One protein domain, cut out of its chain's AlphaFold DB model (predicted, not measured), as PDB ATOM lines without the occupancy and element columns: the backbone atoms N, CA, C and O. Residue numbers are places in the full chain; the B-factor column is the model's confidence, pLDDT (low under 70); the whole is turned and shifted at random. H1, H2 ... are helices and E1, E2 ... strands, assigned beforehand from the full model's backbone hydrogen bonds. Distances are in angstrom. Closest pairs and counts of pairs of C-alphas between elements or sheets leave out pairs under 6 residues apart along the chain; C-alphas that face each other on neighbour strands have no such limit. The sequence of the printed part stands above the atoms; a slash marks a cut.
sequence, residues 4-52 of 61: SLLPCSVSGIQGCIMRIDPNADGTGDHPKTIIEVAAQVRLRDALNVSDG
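What this domain is: This is residues 4 to 52 of the 61 residues of the protein "DUF120 domain-containing protein" of Dehalococcoidia bacterium (UniProt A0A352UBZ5). A long hairpin of two strands, E1 and E2, with a shorter third strand, E3, beside E2, makes a small twisted sheet, and two very short helices sit toward opposite ends of the long axis. H1 follows directly at the end of E2, a loop of residues 26 to 35 folds back from it to E3, and H2 lies at the other end, where it only grazes the sheet. The printed part has 49 residues with three named strands and two named helices, in the order E1, E2, H1, E3, H2; the sheet runs E1, E2, E3, antiparallel throughout, and the class is mixed, helices and strands. The whole is only just loose, close to compact, with a radius of gyration of the C-alphas of 12.0 A, and only just flat, spanning 32 by 23 by 13 A.

Where its parts are: E1, residues 4 to 10, begins at C-alpha 4 at (225.858, 262.831, 292.710) and is 17.7 A long from first to last C-alpha. E2, residues 13 to 20, is the longest strand at 22.1 A and ends at C-alpha 20 at (224.227, 257.468, 295.583). H1, residues 21 to 25, measures 6.3 A. E3, residues 36 to 39, measures 10.3 A. H2, residues 43 to 47, measures 5.8 A and ends at C-alpha 47 at (201.709, 268.721, 291.290).

How they stand to each other: E1 and E2 form a hairpin over a tight link of 2 residues, their directions 150 degrees apart; N 4 and O 19 are 2.8 A apart and N 10 and O 13 are 2.8 A apart, both within hydrogen-bond range. The inner strand E2 is also the antiparallel neighbour of E3, at 143 degrees. Between these two, N 18 and O 36, 2.8 A apart, are within hydrogen-bond range, and C-alphas 15 and 39 face each other at 4.3 A. E1 and E3 are the edge strands. The sheet is only just strongly twisted, with C-alphas up to 4.1 A off its best plane. H1 is not on the sheet; its closest C-alphas to E1 are those of Asp 21 and Ser 4, 8.0 A apart. H2 is on the sheet but only grazes it, with residues 43 to 47. H1 and H2 are apart. In both helices every O i to N i+4 pair is within hydrogen-bond range.

The domain as a whole: The two C-alphas farthest apart are those of Asp 25 and Asn 48, at 32.6 A. The printed part has no cut and no long link; the link from H1 to E3, 10 residues, is short but not tight. The mean pLDDT of the printed part is 86.6, and residues 21 to 28 are under 70.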
ATOM      1  N   SER A   4     225.900 262.040 293.934       85.94
ATOM      2  CA  SER A   4     225.858 262.831 292.710       85.94
ATOM      3  C   SER A   4     224.505 263.530 292.602       85.94
ATOM      4  O   SER A   4     223.456 262.928 292.853       85.94
ATOM      5  N   LEU A   5     224.546 264.817 292.259       91.56
ATOM      6  CA  LEU A   5     223.371 265.653 292.049       91.56
ATOM      7  C   LEU A   5     223.350 266.098 290.590       91.56
ATOM      8  O   LEU A   5     224.261 266.794 290.144       91.56
ATOM      9  N   LEU A   6     222.306 265.713 289.863       93.06
ATOM     10  CA  LEU A   6     222.052 266.186 288.506       93.06
ATOM     11  C   LEU A   6     220.877 267.171 288.547       93.06
ATOM     12  O   LEU A   6     219.779 266.761 288.931       93.06
ATOM     13  N   PRO A   7     221.059 268.450 288.177       96.31
ATOM     14  CA  PRO A   7     219.952 269.397 288.084       96.31
ATOM     15  C   PRO A   7     218.849 268.887 287.151       96.31
ATOM     16  O   PRO A   7     219.133 268.280 286.121       96.31
ATOM     17  N   CYS A   8     217.587 269.137 287.494       96.56
ATOM     18  CA  CYS A   8     216.448 268.761 286.662       96.56
ATOM     19  C   CYS A   8     215.245 269.695 286.864       96.56
ATOM     20  O   CYS A   8     215.198 270.517 287.780       96.56
ATOM     21  N   SER A   9     214.224 269.520 286.027       97.00
ATOM     22  CA  SER A   9     212.907 270.130 286.201       97.00
ATOM     23  C   SER A   9     211.811 269.066 286.158       97.00
ATOM     24  O   SER A   9     211.688 268.353 285.163       97.00
ATOM     25  N   VAL A  10     211.007 268.969 287.218       96.75
ATOM     26  CA  VAL A  10     209.853 268.061 287.320       96.75
ATOM     27  C   VAL A  10     208.591 268.852 287.010       96.75
ATOM     28  O   VAL A  10     208.175 269.689 287.808       96.75
ATOM     29  N   SER A  11     207.998 268.637 285.836       94.31
ATOM     30  CA  SER A  11     206.800 269.365 285.385       94.31
ATOM     31  C   SER A  11     206.913 270.897 285.534       94.31
ATOM     32  O   SER A  11     205.935 271.576 285.832       94.31
ATOM     33  N   GLY A  12     208.119 271.454 285.346       93.38
ATOM     34  CA  GLY A  12     208.410 272.887 285.488       93.38
ATOM     35  C   GLY A  12     208.987 273.308 286.849       93.38
ATOM     36  O   GLY A  12     209.551 274.395 286.952       93.38
ATOM     37  N   ILE A  13     208.933 272.455 287.875       96.50
ATOM     38  CA  ILE A  13     209.492 272.728 289.209       96.50
ATOM     39  C   ILE A  13     210.977 272.364 289.232       96.50
ATOM     40  O   ILE A  13     211.350 271.261 288.840       96.50
ATOM     41  N   GLN A  14     211.833 273.277 289.697       96.81
ATOM     42  CA  GLN A  14     213.268 273.008 289.824       96.81
ATOM     43  C   GLN A  14     213.557 271.979 290.923       96.81
ATOM     44  O   GLN A  14     213.006 272.053 292.024       96.81
ATOM     45  N   GLY A  15     214.462 271.052 290.622       95.88
ATOM     46  CA  GLY A  15     214.935 270.038 291.552       95.88
ATOM     47  C   GLY A  15     216.264 269.437 291.110       95.88
ATOM     48  O   GLY A  15     216.929 269.942 290.202       95.88
ATOM     49  N   CYS A  16     216.646 268.343 291.752       95.69
ATOM     50  CA  CYS A  16     217.786 267.536 291.349       95.69
ATOM     51  C   CYS A  16     217.469 266.045 291.457       95.69
ATOM     52  O   CYS A  16     216.801 265.597 292.391       95.69
ATOM     53  N   ILE A  17     217.980 265.275 290.499       93.62
ATOM     54  CA  ILE A  17     218.055 263.823 290.598       93.62
ATOM     55  C   ILE A  17     219.242 263.499 291.500       93.62
ATOM     56  O   ILE A  17     220.363 263.960 291.261       93.62
ATOM     57  N   MET A  18     218.985 262.704 292.531       90.69
ATOM     58  CA  MET A  18     219.984 262.229 293.474       90.69
ATOM     59  C   MET A  18     220.382 260.802 293.111       90.69
ATOM     60  O   MET A  18     219.531 259.928 292.935       90.69
ATOM     61  N   ARG A  19     221.687 260.547 293.004       82.31
ATOM     62  CA  ARG A  19     222.213 259.189 292.840       82.31
ATOM     63  C   ARG A  19     223.372 258.959 293.797       82.31
ATOM     64  O   ARG A  19     224.393 259.642 293.726       82.31
ATOM     65  N   ILE A  20     223.197 257.975 294.671       73.25
ATOM     66  CA  ILE A  20     224.227 257.468 295.583       73.25
ATOM     67  C   ILE A  20     225.032 256.347 294.911       73.25
ATOM     68  O   ILE A  20     224.477 255.611 294.093       73.25
ATOM     69  N   ASP A  21     226.316 256.201 295.260       62.41
ATOM     70  CA  ASP A  21     227.231 255.214 294.645       62.41
ATOM     71  C   ASP A  21     226.649 253.780 294.579       62.41
ATOM     72  O   ASP A  21     226.679 253.181 293.504       62.41
ATOM     73  N   PRO A  22     225.998 253.240 295.636       59.56
ATOM     74  CA  PRO A  22     225.373 251.914 295.557       59.56
ATOM     75  C   PRO A  22     224.248 251.826 294.513       59.56
ATOM     76  O   PRO A  22     224.089 250.809 293.837       59.56
ATOM     77  N   ASN A  23     223.485 252.909 294.323       55.97
ATOM     78  CA  ASN A  23     222.431 252.965 293.310       55.97
ATOM     79  C   ASN A  23     223.026 253.044 291.887       55.97
ATOM     80  O   ASN A  23     222.477 252.487 290.939       55.97
ATOM     81  N   ALA A  24     224.197 253.675 291.729       58.09
ATOM     82  CA  ALA A  24     224.930 253.687 290.461       58.09
ATOM     83  C   ALA A  24     225.466 252.293 290.084       58.09
ATOM     84  O   ALA A  24     225.367 251.888 288.919       58.09
ATOM     85  N   ASP A  25     225.948 251.534 291.068       61.72
ATOM     86  CA  ASP A  25     226.562 250.217 290.869       61.72
ATOM     87  C   ASP A  25     225.544 249.064 290.861       61.72
ATOM     88  O   ASP A  25     225.854 247.969 290.396       61.72
ATOM     89  N   GLY A  26     224.284 249.322 291.230       59.75
ATOM     90  CA  GLY A  26     223.206 248.324 291.230       59.75
ATOM     91  C   GLY A  26     223.170 247.457 292.490       59.75
ATOM     92  O   GLY A  26     222.580 246.382 292.473       59.75
ATOM     93  N   THR A  27     223.805 247.927 293.561       60.56
ATOM     94  CA  THR A  27     223.800 247.335 294.907       60.56
ATOM     95  C   THR A  27     222.944 248.138 295.894       60.56
ATOM     96  O   THR A  27     222.945 247.843 297.085       60.56
ATOM     97  N   GLY A  28     222.243 249.169 295.411       65.44
ATOM     98  CA  GLY A  28     221.320 249.990 296.192       65.44
ATOM     99  C   GLY A  28     219.991 249.293 296.493       65.44
ATOM    100  O   GLY A  28     219.677 248.246 295.932       65.44
ATOM    101  N   ASP A  29     219.194 249.913 297.365       73.44
ATOM    102  CA  ASP A  29     217.918 249.373 297.866       73.44
ATOM    103  C   ASP A  29     216.823 249.249 296.790       73.44
ATOM    104  O   ASP A  29     215.779 248.634 297.017       73.44
ATOM    105  N   HIS A  30     217.042 249.832 295.611       73.62
ATOM    106  CA  HIS A  30     216.127 249.779 294.477       73.62
ATOM    107  C   HIS A  30     216.881 249.651 293.139       73.62
ATOM    108  O   HIS A  30     218.065 249.981 293.047       73.62
ATOM    109  N   PRO A  31     216.232 249.113 292.085       75.69
ATOM    110  CA  PRO A  31     216.849 248.974 290.766       75.69
ATOM    111  C   PRO A  31     217.216 250.329 290.150       75.69
ATOM    112  O   PRO A  31     216.520 251.316 290.371       75.69
ATOM    113  N   LYS A  32     218.201 250.352 289.237       76.00
ATOM    114  CA  LYS A  32     218.668 251.571 288.528       76.00
ATOM    115  C   LYS A  32     217.580 252.330 287.746       76.00
ATOM    116  O   LYS A  32     217.818 253.444 287.287       76.00
ATOM    117  N   THR A  33     216.419 251.710 287.533       82.69
ATOM    118  CA  THR A  33     215.242 252.311 286.890       82.69
ATOM    119  C   THR A  33     214.414 253.177 287.840       82.69
ATOM    120  O   THR A  33     213.520 253.883 287.382       82.69
ATOM    121  N   ILE A  34     214.683 253.118 289.145       86.62
ATOM    122  CA  ILE A  34     214.094 253.981 290.165       86.62
ATOM    123  C   ILE A  34     215.095 255.089 290.482       86.62
ATOM    124  O   ILE A  34     216.276 254.843 290.732       86.62
ATOM    125  N   ILE A  35     214.620 256.328 290.439       88.00
ATOM    126  CA  ILE A  35     215.428 257.513 290.714       88.00
ATOM    127  C   ILE A  35     214.863 258.260 291.914       88.00
ATOM    128  O   ILE A  35     213.653 258.295 292.131       88.00
ATOM    129  N   GLU A  36     215.751 258.894 292.667       91.69
ATOM    130  CA  GLU A  36     215.386 259.784 293.763       91.69
ATOM    131  C   GLU A  36     215.429 261.228 293.263       91.69
ATOM    132  O   GLU A  36     216.359 261.620 292.555       91.69
ATOM    133  N   VAL A  37     214.419 262.025 293.614       94.00
ATOM    134  CA  VAL A  37     214.325 263.430 293.206       94.00
ATOM    135  C   VAL A  37     214.078 264.302 294.427       94.00
ATOM    136  O   VAL A  37     213.110 264.090 295.159       94.00
ATOM    137  N   ALA A  38     214.928 265.307 294.619       94.75
ATOM    138  CA  ALA A  38     214.762 266.325 295.645       94.75
ATOM    139  C   ALA A  38     214.347 267.664 295.027       94.75
ATOM    140  O   ALA A  38     214.810 268.055 293.955       94.75
ATOM    141  N   ALA A  39     213.473 268.381 295.728       96.12
ATOM    142  CA  ALA A  39     213.025 269.718 295.369       96.12
ATOM    143  C   ALA A  39     212.772 270.537 296.640       96.12
ATOM    144  O   ALA A  39     212.535 269.990 297.714       96.12
ATOM    145  N   GLN A  40     212.773 271.863 296.504       95.44
ATOM    146  CA  GLN A  40     212.483 272.794 297.604       95.44
ATOM    147  C   GLN A  40     211.011 272.779 298.066       95.44
ATOM    148  O   GLN A  40     210.656 273.448 299.032       95.44
ATOM    149  N   VAL A  41     210.146 272.038 297.368       96.62
ATOM    150  CA  VAL A  41     208.725 271.859 297.686       96.62
ATOM    151  C   VAL A  41     208.370 270.378 297.696       96.62
ATOM    152  O   VAL A  41     209.018 269.559 297.042       96.62
ATOM    153  N   ARG A  42     207.281 270.028 298.384       96.81
ATOM    154  CA  ARG A  42     206.712 268.681 298.327       96.81
ATOM    155  C   ARG A  42     206.011 268.466 296.985       96.81
ATOM    156  O   ARG A  42     204.892 268.926 296.785       96.81
ATOM    157  N   LEU A  43     206.671 267.751 296.071       96.69
ATOM    158  CA  LEU A  43     206.205 267.558 294.689       96.69
ATOM    159  C   LEU A  43     204.804 266.940 294.588       96.69
ATOM    160  O   LEU A  43     204.034 267.357 293.730       96.69
ATOM    161  N   ARG A  44     204.453 266.002 295.478       97.25
ATOM    162  CA  ARG A  44     203.106 265.403 295.523       97.25
ATOM    163  C   ARG A  44     202.009 266.448 295.684       97.25
ATOM    164  O   ARG A  44     201.022 266.400 294.965       97.25
ATOM    165  N   ASP A  45     202.224 267.407 296.577       97.81
ATOM    166  CA  ASP A  45     201.248 268.453 296.869       97.81
ATOM    167  C   ASP A  45     201.262 269.512 295.756       97.81
ATOM    168  O   ASP A  45     200.215 269.919 295.263       97.81
ATOM    169  N   ALA A  46     202.456 269.919 295.308       97.38
ATOM    170  CA  ALA A  46     202.625 270.961 294.293       97.38
ATOM    171  C   ALA A  46     202.105 270.557 292.902       97.38
ATOM    172  O   ALA A  46     201.660 271.414 292.143       97.38
ATOM    173  N   LEU A  47     202.182 269.269 292.564       96.50
ATOM    174  CA  LEU A  47     201.709 268.721 291.290       96.50
ATOM    175  C   LEU A  47     200.380 267.966 291.426       96.50
ATOM    176  O   LEU A  47     199.845 267.524 290.415       96.50
ATOM    177  N   ASN A  48     199.855 267.829 292.649       97.00
ATOM    178  CA  ASN A  48     198.670 267.034 292.975       97.00
ATOM    179  C   ASN A  48     198.735 265.603 292.399       97.00
ATOM    180  O   ASN A  48     197.818 265.163 291.707       97.00
ATOM    181  N   VAL A  49     199.842 264.901 292.667       96.81
ATOM    182  CA  VAL A  49     200.118 263.552 292.140       96.81
ATOM    183  C   VAL A  49     200.122 262.476 293.224       96.81
ATOM    184  O   VAL A  49     200.571 262.684 294.357       96.81
ATOM    185  N   SER A  50     199.669 261.291 292.836       97.50
ATOM    186  CA  SER A  50     199.606 260.055 293.612       97.50
ATOM    187  C   SER A  50     200.450 258.949 292.969       97.50
ATOM    188  O   SER A  50     201.025 259.112 291.894       97.50
ATOM    189  N   ASP A  51     200.567 257.811 293.651       96.56
ATOM    190  CA  ASP A  51     201.286 256.660 293.100       96.56
ATOM    191  C   ASP A  51     200.598 256.163 291.821       96.56
ATOM    192  O   ASP A  51     199.383 255.979 291.795       96.56
ATOM    193  N   GLY A  52     201.389 255.943 290.770       95.81
ATOM    194  CA  GLY A  52     200.901 255.565 289.440       95.81
ATOM    195  C   GLY A  52     200.728 256.740 288.473       95.81
ATOM    196  O   GLY A  52     200.665 256.506 287.266       95.81
TER     197      GLY A  52